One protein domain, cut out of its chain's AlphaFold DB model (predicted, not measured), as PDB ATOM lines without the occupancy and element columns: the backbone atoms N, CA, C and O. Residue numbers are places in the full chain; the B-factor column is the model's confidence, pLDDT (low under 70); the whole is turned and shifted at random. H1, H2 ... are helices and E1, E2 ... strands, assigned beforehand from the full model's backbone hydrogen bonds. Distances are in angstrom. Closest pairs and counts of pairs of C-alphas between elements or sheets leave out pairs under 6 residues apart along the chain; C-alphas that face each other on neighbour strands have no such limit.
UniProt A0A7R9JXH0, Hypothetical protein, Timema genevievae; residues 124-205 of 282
ATOM      1  N   LEU A 124     235.951 366.146 251.980       95.38
ATOM      2  CA  LEU A 124     236.349 365.456 253.200       95.38
ATOM      3  C   LEU A 124     236.640 366.485 254.289       95.38
ATOM      4  O   LEU A 124     237.422 367.412 254.075       95.38
ATOM      5  N   GLU A 125     236.068 366.287 255.473       95.12
ATOM      6  CA  GLU A 125     236.485 367.037 256.657       95.12
ATOM      7  C   GLU A 125     237.963 366.765 256.948       95.12
ATOM      8  O   GLU A 125     238.469 365.659 256.742       95.12
ATOM      9  N   LYS A 126     238.663 367.769 257.463       95.06
ATOM     10  CA  LYS A 126     240.101 367.738 257.724       95.06
ATOM     11  C   LYS A 126     240.520 366.574 258.610       95.06
ATOM     12  O   LYS A 126     241.495 365.900 258.283       95.06
ATOM     13  N   ASP A 127     239.783 366.309 259.682       93.38
ATOM     14  CA  ASP A 127     240.089 365.203 260.591       93.38
ATOM     15  C   ASP A 127     239.892 363.844 259.900       93.38
ATOM     16  O   ASP A 127     240.715 362.936 260.060       93.38
ATOM     17  N   SER A 128     238.859 363.727 259.055       94.81
ATOM     18  CA  SER A 128     238.623 362.539 258.227       94.81
ATOM     19  C   SER A 128     239.739 362.344 257.200       94.81
ATOM     20  O   SER A 128     240.296 361.251 257.094       94.81
ATOM     21  N   PHE A 129     240.130 363.407 256.493       96.38
ATOM     22  CA  PHE A 129     241.227 363.392 255.526       96.38
ATOM     23  C   PHE A 129     242.547 362.959 256.177       96.38
ATOM     24  O   PHE A 129     243.216 362.048 255.688       96.38
ATOM     25  N   GLN A 130     242.901 363.555 257.318       95.50
ATOM     26  CA  GLN A 130     244.128 363.228 258.047       95.50
ATOM     27  C   GLN A 130     244.134 361.786 258.555       95.50
ATOM     28  O   GLN A 130     245.158 361.102 258.459       95.50
ATOM     29  N   SER A 131     242.998 361.306 259.063       95.25
ATOM     30  CA  SER A 131     242.857 359.931 259.549       95.25
ATOM     31  C   SER A 131     242.997 358.920 258.412       95.25
ATOM     32  O   SER A 131     243.734 357.942 258.550       95.25
ATOM     33  N   ILE A 132     242.362 359.187 257.266       96.56
ATOM     34  CA  ILE A 132     242.470 358.360 256.056       96.56
ATOM     35  C   ILE A 132     243.905 358.366 255.526       96.56
ATOM     36  O   ILE A 132     244.456 357.295 255.296       96.56
ATOM     37  N   SER A 133     244.537 359.535 255.391       96.75
ATOM     38  CA  SER A 133     245.918 359.653 254.901       96.75
ATOM     39  C   SER A 133     246.914 358.925 255.813       96.75
ATOM     40  O   SER A 133     247.735 358.131 255.345       96.75
ATOM     41  N   THR A 134     246.775 359.084 257.135       96.62
ATOM     42  CA  THR A 134     247.600 358.369 258.123       96.62
ATOM     43  C   THR A 134     247.414 356.859 258.011       96.62
ATOM     44  O   THR A 134     248.393 356.113 257.975       96.62
ATOM     45  N   LYS A 135     246.162 356.395 257.929       96.06
ATOM     46  CA  LYS A 135     245.845 354.970 257.807       96.06
ATOM     47  C   LYS A 135     246.377 354.381 256.499       96.06
ATOM     48  O   LYS A 135     247.007 353.326 256.536       96.06
ATOM     49  N   ALA A 136     246.189 355.079 255.383       96.50
ATOM     50  CA  ALA A 136     246.705 354.688 254.078       96.50
ATOM     51  C   ALA A 136     248.229 354.503 254.117       96.50
ATOM     52  O   ALA A 136     248.732 353.461 253.698       96.50
ATOM     53  N   ASN A 137     248.950 355.460 254.708       96.25
ATOM     54  CA  ASN A 137     250.400 355.389 254.873       96.25
ATOM     55  C   ASN A 137     250.823 354.198 255.754       96.25
ATOM     56  O   ASN A 137     251.678 353.406 255.359       96.25
ATOM     57  N   CYS A 138     250.172 353.992 256.908       95.19
ATOM     58  CA  CYS A 138     250.438 352.834 257.773       95.19
ATOM     59  C   CYS A 138     250.266 351.488 257.053       95.19
ATOM     60  O   CYS A 138     250.990 350.540 257.358       95.19
ATOM     61  N   ASN A 139     249.336 351.416 256.101       94.75
ATOM     62  CA  ASN A 139     249.043 350.211 255.332       94.75
ATOM     63  C   ASN A 139     249.898 350.084 254.058       94.75
ATOM     64  O   ASN A 139     249.719 349.137 253.294       94.75
ATOM     65  N   GLY A 140     250.834 351.012 253.825       94.62
ATOM     66  CA  GLY A 140     251.690 351.024 252.639       94.62
ATOM     67  C   GLY A 140     250.942 351.345 251.343       94.62
ATOM     68  O   GLY A 140     251.415 350.990 250.264       94.62
ATOM     69  N   LEU A 141     249.772 351.982 251.440       95.12
ATOM     70  CA  LEU A 141     249.031 352.494 250.292       95.12
ATOM     71  C   LEU A 141     249.627 353.831 249.834       95.12
ATOM     72  O   LEU A 141     250.301 354.525 250.597       95.12
ATOM     73  N   ASN A 142     249.346 354.212 248.590       94.06
ATOM     74  CA  ASN A 142     249.825 355.451 247.983       94.06
ATOM     75  C   ASN A 142     249.091 356.689 248.537       94.06
ATOM     76  O   ASN A 142     248.261 357.298 247.865       94.06
ATOM     77  N   SER A 143     249.367 357.059 249.791       94.06
ATOM     78  CA  SER A 143     248.708 358.193 250.454       94.06
ATOM     79  C   SER A 143     248.991 359.537 249.776       94.06
ATOM     80  O   SER A 143     248.164 360.437 249.872       94.06
ATOM     81  N   GLU A 144     250.107 359.670 249.050       94.62
ATOM     82  CA  GLU A 144     250.461 360.885 248.293       94.62
ATOM     83  C   GLU A 144     249.420 361.222 247.211       94.62
ATOM     84  O   GLU A 144     249.253 362.385 246.829       94.62
ATOM     85  N   LEU A 145     248.668 360.219 246.743       95.19
ATOM     86  CA  LEU A 145     247.580 360.422 245.795       95.19
ATOM     87  C   LEU A 145     246.445 361.261 246.403       95.19
ATOM     88  O   LEU A 145     245.848 362.077 245.704       95.19
ATOM     89  N   LEU A 146     246.187 361.116 247.708       95.81
ATOM     90  CA  LEU A 146     245.203 361.936 248.417       95.81
ATOM     91  C   LEU A 146     245.638 363.402 248.425       95.81
ATOM     92  O   LEU A 146     244.852 364.258 248.044       95.81
ATOM     93  N   ASP A 147     246.895 363.685 248.776       93.88
ATOM     94  CA  ASP A 147     247.431 365.054 248.817       93.88
ATOM     95  C   ASP A 147     247.482 365.710 247.428       93.88
ATOM     96  O   ASP A 147     247.375 366.929 247.298       93.88
ATOM     97  N   THR A 148     247.635 364.901 246.378       95.19
ATOM     98  CA  THR A 148     247.646 365.371 244.988       95.19
ATOM     99  C   THR A 148     246.260 365.822 244.532       95.19
ATOM    100  O   THR A 148     246.138 366.830 243.834       95.19
ATOM    101  N   TRP A 149     245.218 365.078 244.909       95.75
ATOM    102  CA  TRP A 149     243.873 365.253 244.356       95.75
ATOM    103  C   TRP A 149     242.888 365.936 245.297       95.75
ATOM    104  O   TRP A 149     241.882 366.454 244.830       95.75
ATOM    105  N   TYR A 150     243.164 366.007 246.594       96.50
ATOM    106  CA  TYR A 150     242.344 366.733 247.557       96.50
ATOM    107  C   TYR A 150     243.073 367.985 248.027       96.50
ATOM    108  O   TYR A 150     244.105 367.922 248.689       96.50
ATOM    109  N   THR A 151     242.513 369.151 247.712       95.44
ATOM    110  CA  THR A 151     243.093 370.445 248.095       95.44
ATOM    111  C   THR A 151     242.330 371.044 249.268       95.44
ATOM    112  O   THR A 151     241.102 371.012 249.293       95.44
ATOM    113  N   SER A 152     243.047 371.625 250.235       93.94
ATOM    114  CA  SER A 152     242.430 372.403 251.317       93.94
ATOM    115  C   SER A 152     241.691 373.603 250.721       93.94
ATOM    116  O   SER A 152     242.303 374.500 250.141       93.94
ATOM    117  N   HIS A 153     240.366 373.584 250.835       86.56
ATOM    118  CA  HIS A 153     239.494 374.657 250.362       86.56
ATOM    119  C   HIS A 153     239.309 375.722 251.452       86.56
ATOM    120  O   HIS A 153     239.342 376.922 251.182       86.56
ATOM    121  N   ASP A 154     239.167 375.276 252.701       88.62
ATOM    122  CA  ASP A 154     239.086 376.122 253.889       88.62
ATOM    123  C   ASP A 154     239.866 375.493 255.067       88.62
ATOM    124  O   ASP A 154     240.674 374.580 254.881       88.62
ATOM    125  N   GLN A 155     239.688 376.022 256.286       85.38
ATOM    126  CA  GLN A 155     240.408 375.543 257.477       85.38
ATOM    127  C   GLN A 155     239.977 374.140 257.942       85.38
ATOM    128  O   GLN A 155     240.731 373.504 258.688       85.38
ATOM    129  N   GLU A 156     238.817 373.672 257.477       91.81
ATOM    130  CA  GLU A 156     238.093 372.495 257.957       91.81
ATOM    131  C   GLU A 156     237.864 371.437 256.864       91.81
ATOM    132  O   GLU A 156     237.611 370.287 257.202       91.81
ATOM    133  N   ASN A 157     237.989 371.770 255.573       94.12
ATOM    134  CA  ASN A 157     237.602 370.895 254.464       94.12
ATOM    135  C   ASN A 157     238.657 370.778 253.359       94.12
ATOM    136  O   ASN A 157     239.287 371.754 252.931       94.12
ATOM    137  N   TYR A 158     238.762 369.561 252.834       96.81
ATOM    138  CA  TYR A 158     239.493 369.199 251.628       96.81
ATOM    139  C   TYR A 158     238.512 368.870 250.507       96.81
ATOM    140  O   TYR A 158     237.557 368.130 250.725       96.81
ATOM    141  N   VAL A 159     238.768 369.386 249.306       96.56
ATOM    142  CA  VAL A 159     237.896 369.225 248.136       96.56
ATOM    143  C   VAL A 159     238.644 368.509 247.017       96.56
ATOM    144  O   VAL A 159     239.767 368.893 246.665       96.56
ATOM    145  N   LEU A 160     238.008 367.476 246.465       95.75
ATOM    146  CA  LEU A 160     238.490 366.715 245.321       95.75
ATOM    147  C   LEU A 160     238.626 367.635 244.102       95.75
ATOM    148  O   LEU A 160     237.690 368.327 243.719       95.75
ATOM    149  N   GLN A 161     239.795 367.626 243.478       92.62
ATOM    150  CA  GLN A 161     240.055 368.314 242.224       92.62
ATOM    151  C   GLN A 161     239.692 367.368 241.080       92.62
ATOM    152  O   GLN A 161     240.377 366.376 240.866       92.62
ATOM    153  N   GLN A 162     238.624 367.637 240.337       84.75
ATOM    154  CA  GLN A 162     238.308 366.822 239.165       84.75
ATOM    155  C   GLN A 162     239.084 367.303 237.930       84.75
ATOM    156  O   GLN A 162     239.301 368.509 237.749       84.75
ATOM    157  N   PRO A 163     239.533 366.388 237.055       85.31
ATOM    158  CA  PRO A 163     240.129 366.774 235.788       85.31
ATOM    159  C   PRO A 163     239.073 367.388 234.864       85.31
ATOM    160  O   PRO A 163     237.881 367.128 234.977       85.31
ATOM    161  N   ARG A 164     239.528 368.167 233.875       84.12
ATOM    162  CA  ARG A 164     238.629 368.738 232.854       84.12
ATOM    163  C   ARG A 164     237.920 367.675 232.019       84.12
ATOM    164  O   ARG A 164     236.842 367.939 231.504       84.12
ATOM    165  N   ASP A 165     238.572 366.533 231.830       84.38
ATOM    166  CA  ASP A 165     238.014 365.377 231.140       84.38
ATOM    167  C   ASP A 165     237.953 364.203 232.117       84.38
ATOM    168  O   ASP A 165     238.922 363.468 232.304       84.38
ATOM    169  N   ILE A 166     236.795 364.051 232.750       82.62
ATOM    170  CA  ILE A 166     236.485 362.958 233.678       82.62
ATOM    171  C   ILE A 166     236.328 361.600 232.979       82.62
ATOM    172  O   ILE A 166     236.219 360.574 233.641       82.62
ATOM    173  N   THR A 167     236.317 361.561 231.645       82.62
ATOM    174  CA  THR A 167     236.205 360.307 230.884       82.62
ATOM    175  C   THR A 167     237.559 359.764 230.436       82.62
ATOM    176  O   THR A 167     237.634 358.655 229.905       82.62
ATOM    177  N   CYS A 168     238.642 360.518 230.651       86.00
ATOM    178  CA  CYS A 168     239.971 360.084 230.246       86.00
ATOM    179  C   CYS A 168     240.448 358.861 231.053       86.00
ATOM    180  O   CYS A 168     240.246 358.759 232.262       86.00
ATOM    181  N   GLU A 169     241.131 357.934 230.377       86.88
ATOM    182  CA  GLU A 169     241.588 356.665 230.963       86.88
ATOM    183  C   GLU A 169     242.486 356.871 232.198       86.88
ATOM    184  O   GLU A 169     242.355 356.159 233.191       86.88
ATOM    185  N   GLU A 170     243.348 357.892 232.167       88.06
ATOM    186  CA  GLU A 170     244.228 358.257 233.284       88.06
ATOM    187  C   GLU A 170     243.438 358.611 234.551       88.06
ATOM    188  O   GLU A 170     243.788 358.166 235.651       88.06
ATOM    189  N   TRP A 171     242.341 359.359 234.405       89.00
ATOM    190  CA  TRP A 171     241.458 359.669 235.523       89.00
ATOM    191  C   TRP A 171     240.739 358.432 236.040       89.00
ATOM    192  O   TRP A 171     240.714 358.219 237.244       89.00
ATOM    193  N   LEU A 172     240.206 357.581 235.161       86.88
ATOM    194  CA  LEU A 172     239.484 356.376 235.585       86.88
ATOM    195  C   LEU A 172     240.372 355.441 236.422       86.88
ATOM    196  O   LEU A 172     239.926 354.893 237.433       86.88
ATOM    197  N   VAL A 173     241.647 355.298 236.043       88.69
ATOM    198  CA  VAL A 173     242.639 354.538 236.821       88.69
ATOM    199  C   VAL A 173     242.907 355.214 238.166       88.69
ATOM    200  O   VAL A 173     242.838 354.562 239.210       88.69
ATOM    201  N   THR A 174     243.151 356.526 238.146       91.12
ATOM    202  CA  THR A 174     243.435 357.335 239.339       91.12
ATOM    203  C   THR A 174     242.282 357.296 240.338       91.12
ATOM    204  O   THR A 174     242.486 357.062 241.528       91.12
ATOM    205  N   GLN A 175     241.053 357.475 239.861       89.44
ATOM    206  CA  GLN A 175     239.849 357.443 240.669       89.44
ATOM    207  C   GLN A 175     239.656 356.073 241.319       89.44
ATOM    208  O   GLN A 175     239.300 355.995 242.496       89.44
ATOM    209  N   LYS A 176     239.901 354.986 240.577       88.25
ATOM    210  CA  LYS A 176     239.810 353.629 241.123       88.25
ATOM    211  C   LYS A 176     240.830 353.417 242.248       88.25
ATOM    212  O   LYS A 176     240.480 352.840 243.279       88.25
ATOM    213  N   GLU A 177     242.060 353.901 242.080       91.69
ATOM    214  CA  GLU A 177     243.098 353.832 243.116       91.69
ATOM    215  C   GLU A 177     242.733 354.682 244.344       91.69
ATOM    216  O   GLU A 177     242.723 354.157 245.460       91.69
ATOM    217  N   LEU A 178     242.327 355.943 244.151       94.06
ATOM    218  CA  LEU A 178     241.829 356.823 245.219       94.06
ATOM    219  C   LEU A 178     240.672 356.181 245.991       94.06
ATOM    220  O   LEU A 178     240.681 356.156 247.222       94.06
ATOM    221  N   GLY A 179     239.699 355.614 245.275       91.62
ATOM    222  CA  GLY A 179     238.546 354.945 245.868       91.62
ATOM    223  C   GLY A 179     238.968 353.755 246.722       91.62
ATOM    224  O   GLY A 179     238.516 353.625 247.857       91.62
ATOM    225  N   SER A 180     239.899 352.935 246.229       90.38
ATOM    226  CA  SER A 180     240.456 351.805 246.981       90.38
ATOM    227  C   SER A 180     241.190 352.253 248.252       90.38
ATOM    228  O   SER A 180     241.063 351.599 249.293       90.38
ATOM    229  N   ILE A 181     241.937 353.362 248.187       94.56
ATOM    230  CA  ILE A 181     242.656 353.938 249.333       94.56
ATOM    231  C   ILE A 181     241.668 354.401 250.403       94.56
ATOM    232  O   ILE A 181     241.785 353.995 251.564       94.56
ATOM    233  N   ILE A 182     240.689 355.222 250.011       94.75
ATOM    234  CA  ILE A 182     239.679 355.773 250.920       94.75
ATOM    235  C   ILE A 182     238.867 354.638 251.535       94.75
ATOM    236  O   ILE A 182     238.758 354.561 252.756       94.75
ATOM    237  N   GLN A 183     238.360 353.717 250.715       90.94
ATOM    238  CA  GLN A 183     237.507 352.628 251.172       90.94
ATOM    239  C   GLN A 183     238.229 351.710 252.166       90.94
ATOM    240  O   GLN A 183     237.690 351.421 253.233       90.94
ATOM    241  N   SER A 184     239.439 351.251 251.831       90.56
ATOM    242  CA  SER A 184     240.195 350.338 252.699       90.56
ATOM    243  C   SER A 184     240.545 351.009 254.026       90.56
ATOM    244  O   SER A 184     240.325 350.435 255.092       90.56
ATOM    245  N   SER A 185     240.995 352.264 253.969       94.69
ATOM    246  CA  SER A 185     241.338 353.033 255.166       94.69
ATOM    247  C   SER A 185     240.113 353.287 256.043       94.69
ATOM    248  O   SER A 185     240.156 353.048 257.249       94.69
ATOM    249  N   ALA A 186     239.002 353.723 255.448       92.94
ATOM    250  CA  ALA A 186     237.772 354.032 256.167       92.94
ATOM    251  C   ALA A 186     237.156 352.783 256.817       92.94
ATOM    252  O   ALA A 186     236.757 352.832 257.978       92.94
ATOM    253  N   GLN A 187     237.146 351.637 256.129       89.25
ATOM    254  CA  GLN A 187     236.660 350.373 256.701       89.25
ATOM    255  C   GLN A 187     237.459 349.947 257.933       89.25
ATOM    256  O   GLN A 187     236.878 349.531 258.937       89.25
ATOM    257  N   GLU A 188     238.784 350.065 257.882       90.44
ATOM    258  CA  GLU A 188     239.630 349.736 259.026       90.44
ATOM    259  C   GLU A 188     239.446 350.710 260.185       90.44
ATOM    260  O   GLU A 188     239.410 350.282 261.338       90.44
ATOM    261  N   ILE A 189     239.316 352.010 259.912       91.06
ATOM    262  CA  ILE A 189     239.042 353.004 260.957       91.06
ATOM    263  C   ILE A 189     237.699 352.690 261.626       91.06
ATOM    264  O   ILE A 189     237.646 352.550 262.846       91.06
ATOM    265  N   ALA A 190     236.648 352.470 260.834       87.75
ATOM    266  CA  ALA A 190     235.315 352.162 261.344       87.75
ATOM    267  C   ALA A 190     235.288 350.884 262.199       87.75
ATOM    268  O   ALA A 190     234.638 350.843 263.239       87.75
ATOM    269  N   THR A 191     236.058 349.858 261.817       85.12
ATOM    270  CA  THR A 191     236.148 348.599 262.578       85.12
ATOM    271  C   THR A 191     236.837 348.778 263.940       85.12
ATOM    272  O   THR A 191     236.570 348.021 264.872       85.12
ATOM    273  N   ASN A 192     237.714 349.779 264.079       80.50
ATOM    274  CA  ASN A 192     238.422 350.068 265.328       80.50
ATOM    275  C   ASN A 192     237.631 350.989 266.277       80.50
ATOM    276  O   ASN A 192     237.924 351.012 267.472       80.50
ATOM    277  N   GLU A 193     236.627 351.714 265.778       73.94
ATOM    278  CA  GLU A 193     235.801 352.658 266.547       73.94
ATOM    279  C   GLU A 193     234.357 352.164 266.733       73.94
ATOM    280  O   GLU A 193     233.390 352.832 266.370       73.94
ATOM    281  N   ILE A 194     234.204 350.972 267.309       67.81
ATOM    282  CA  ILE A 194     232.902 350.313 267.483       67.81
ATOM    283  C   ILE A 194     231.900 351.248 268.195       67.81
ATOM    284  O   ILE A 194     232.176 351.749 269.284       67.81
ATOM    285  N   ASP A 195     230.731 351.447 267.577       64.50
ATOM    286  CA  ASP A 195     229.580 352.205 268.096       64.50
ATOM    287  C   ASP A 195     229.827 353.700 268.400       64.50
ATOM    288  O   ASP A 195     229.202 354.287 269.287       64.50
ATOM    289  N   SER A 196     230.706 354.350 267.631       77.44
ATOM    290  CA  SER A 196     230.885 355.810 267.637       77.44
ATOM    291  C   SER A 196     230.143 356.485 266.466       77.44
ATOM    292  O   SER A 196     230.156 355.942 265.358       77.44
ATOM    293  N   PRO A 197     229.568 357.700 266.628       78.12
ATOM    294  CA  PRO A 197     229.121 358.526 265.496       78.12
ATOM    295  C   PRO A 197     230.202 358.692 264.417       78.12
ATOM    296  O   PRO A 197     229.898 358.739 263.228       78.12
ATOM    297  N   THR A 198     231.468 358.699 264.832       79.31
ATOM    298  CA  THR A 198     232.635 358.746 263.952       79.31
ATOM    299  C   THR A 198     232.732 357.520 263.040       79.31
ATOM    300  O   THR A 198     233.004 357.662 261.849       79.31
ATOM    301  N   ALA A 199     232.441 356.313 263.535       83.00
ATOM    302  CA  ALA A 199     232.472 355.110 262.705       83.00
ATOM    303  C   ALA A 199     231.407 355.134 261.606       83.00
ATOM    304  O   ALA A 199     231.657 354.629 260.513       83.00
ATOM    305  N   LEU A 200     230.251 355.764 261.847       82.56
ATOM    306  CA  LEU A 200     229.216 355.916 260.825       82.56
ATOM    307  C   LEU A 200     229.705 356.762 259.641       82.56
ATOM    308  O   LEU A 200     229.419 356.415 258.496       82.56
ATOM    309  N   ILE A 201     230.478 357.821 259.908       86.62
ATOM    310  CA  ILE A 201     231.092 358.658 258.865       86.62
ATOM    311  C   ILE A 201     231.998 357.792 257.986       86.62
ATOM    312  O   ILE A 201     231.829 357.754 256.769       86.62
ATOM    313  N   TYR A 202     232.904 357.023 258.591       90.19
ATOM    314  CA  TYR A 202     233.826 356.168 257.840       90.19
ATOM    315  C   TYR A 202     233.136 354.993 257.137       90.19
ATOM    316  O   TYR A 202     233.513 354.642 256.019       90.19
ATOM    317  N   HIS A 203     232.088 354.413 257.725       87.69
ATOM    318  CA  HIS A 203     231.259 353.431 257.028       87.69
ATOM    319  C   HIS A 203     230.620 354.030 255.772       87.69
ATOM    320  O   HIS A 203     230.660 353.395 254.719       87.69
ATOM    321  N   ALA A 204     230.110 355.262 255.853       88.31
ATOM    322  CA  ALA A 204     229.493 355.940 254.719       88.31
ATOM    323  C   ALA A 204     230.472 356.221 253.569       88.31
ATOM    324  O   ALA A 204     230.082 356.142 252.403       88.31
ATOM    325  N   LEU A 205     231.749 356.475 253.872       90.56
ATOM    326  CA  LEU A 205     232.809 356.635 252.866       90.56
ATOM    327  C   LEU A 205     233.137 355.334 252.115       90.56
ATOM    328  O   LEU A 205     233.763 355.376 251.059       90.56
TER     329      LEU A 205
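What this domain is: This is residues 124 to 205 of the 282 residues of the protein "Hypothetical protein" of Timema genevievae (UniProt A0A7R9JXH0). A small two-stranded hairpin, E1 and E2, lies at a distance from one long helix, H3, and the two shorter helices H1 and H2 bridge the space between them. H1 crosses H3, while H4 folds back along the last part of H3 as a helical hairpin. The printed part has 82 residues, with four named helices and two named strands in the order H1, H2, E1, E2, H3, H4; the sheet, order E1 - E2, is antiparallel and the class is mostly helix. The whole is compact, with a radius of gyration of the C-alphas of 13.0 A, and its outline, 40 by 27 by 20 A, is only just elongated.

Where its parts are: E1 is residues 150 to 152, 6.8 A from first to last C-alpha, and E2 is residues 157 to 160, 10.1 A. H3, residues 169 to 192, is the longest helix at 35.1 A, from C-alpha 169 at (241.588, 356.665, 230.963) to C-alpha 192 at (238.422, 350.068, 265.328). H1, residues 126 to 138, measures 18.1 A and begins with C-alpha 126 at (240.101, 367.738, 257.724). H2 is residues 144 to 149, 8.8 A. H4, residues 197 to 205, measures 13.3 A and ends with C-alpha 205 at (232.809, 356.635, 252.866).

How they stand to each other: E1 and E2 form an antiparallel hairpin, their directions at 146 degrees. N 151 and O 159 are 3.0 A apart and N 159 and O 151 are 2.8 A apart, both within hydrogen-bond range. Residues 124 to 125 make a short antiparallel pairing with residues 157 to 158 of E2. The closest C-alphas of H1 and E2 are those of Lys 126 and Asn 157, 5.2 A apart; those of H2 and E2 are Trp 149 and Leu 160, 5.7 A. H1 and H2 are close but not clearly touching, with the C-alphas of Ser 133 and Leu 146 closest at 6.9 A. H2 and H3 are also close but not clearly touching, with Leu 145 and Leu 178 closest, their C-alphas 6.8 A apart. H1 touches H3 with residues 132 to 136 alone, about perpendicular at 86 degrees; the closest C-alphas are those of Ile 132 and Ser 185, 5.5 A. H3 touches H4 with residues 182 to 191 alone, in a helical hairpin with a shallow tilt of 25 degrees, opposite ways; the C-alphas of Ala 190 and Ala 199 are closest at 4.3 A. H2 and H4 are apart. In H1, H2, H3 and H4 every O i to N i+4 pair is within hydrogen-bond range.

The domain as a whole: The two C-alphas farthest apart are those of Asp 165 and Asp 195, 40.1 A. The printed part has no cut and no long link; the link from E2 to H3, 8 residues, is short, and the others are tight. The mean pLDDT of the printed part is 90.1, and residues 194 to 195, between H3 and H4, are under 70.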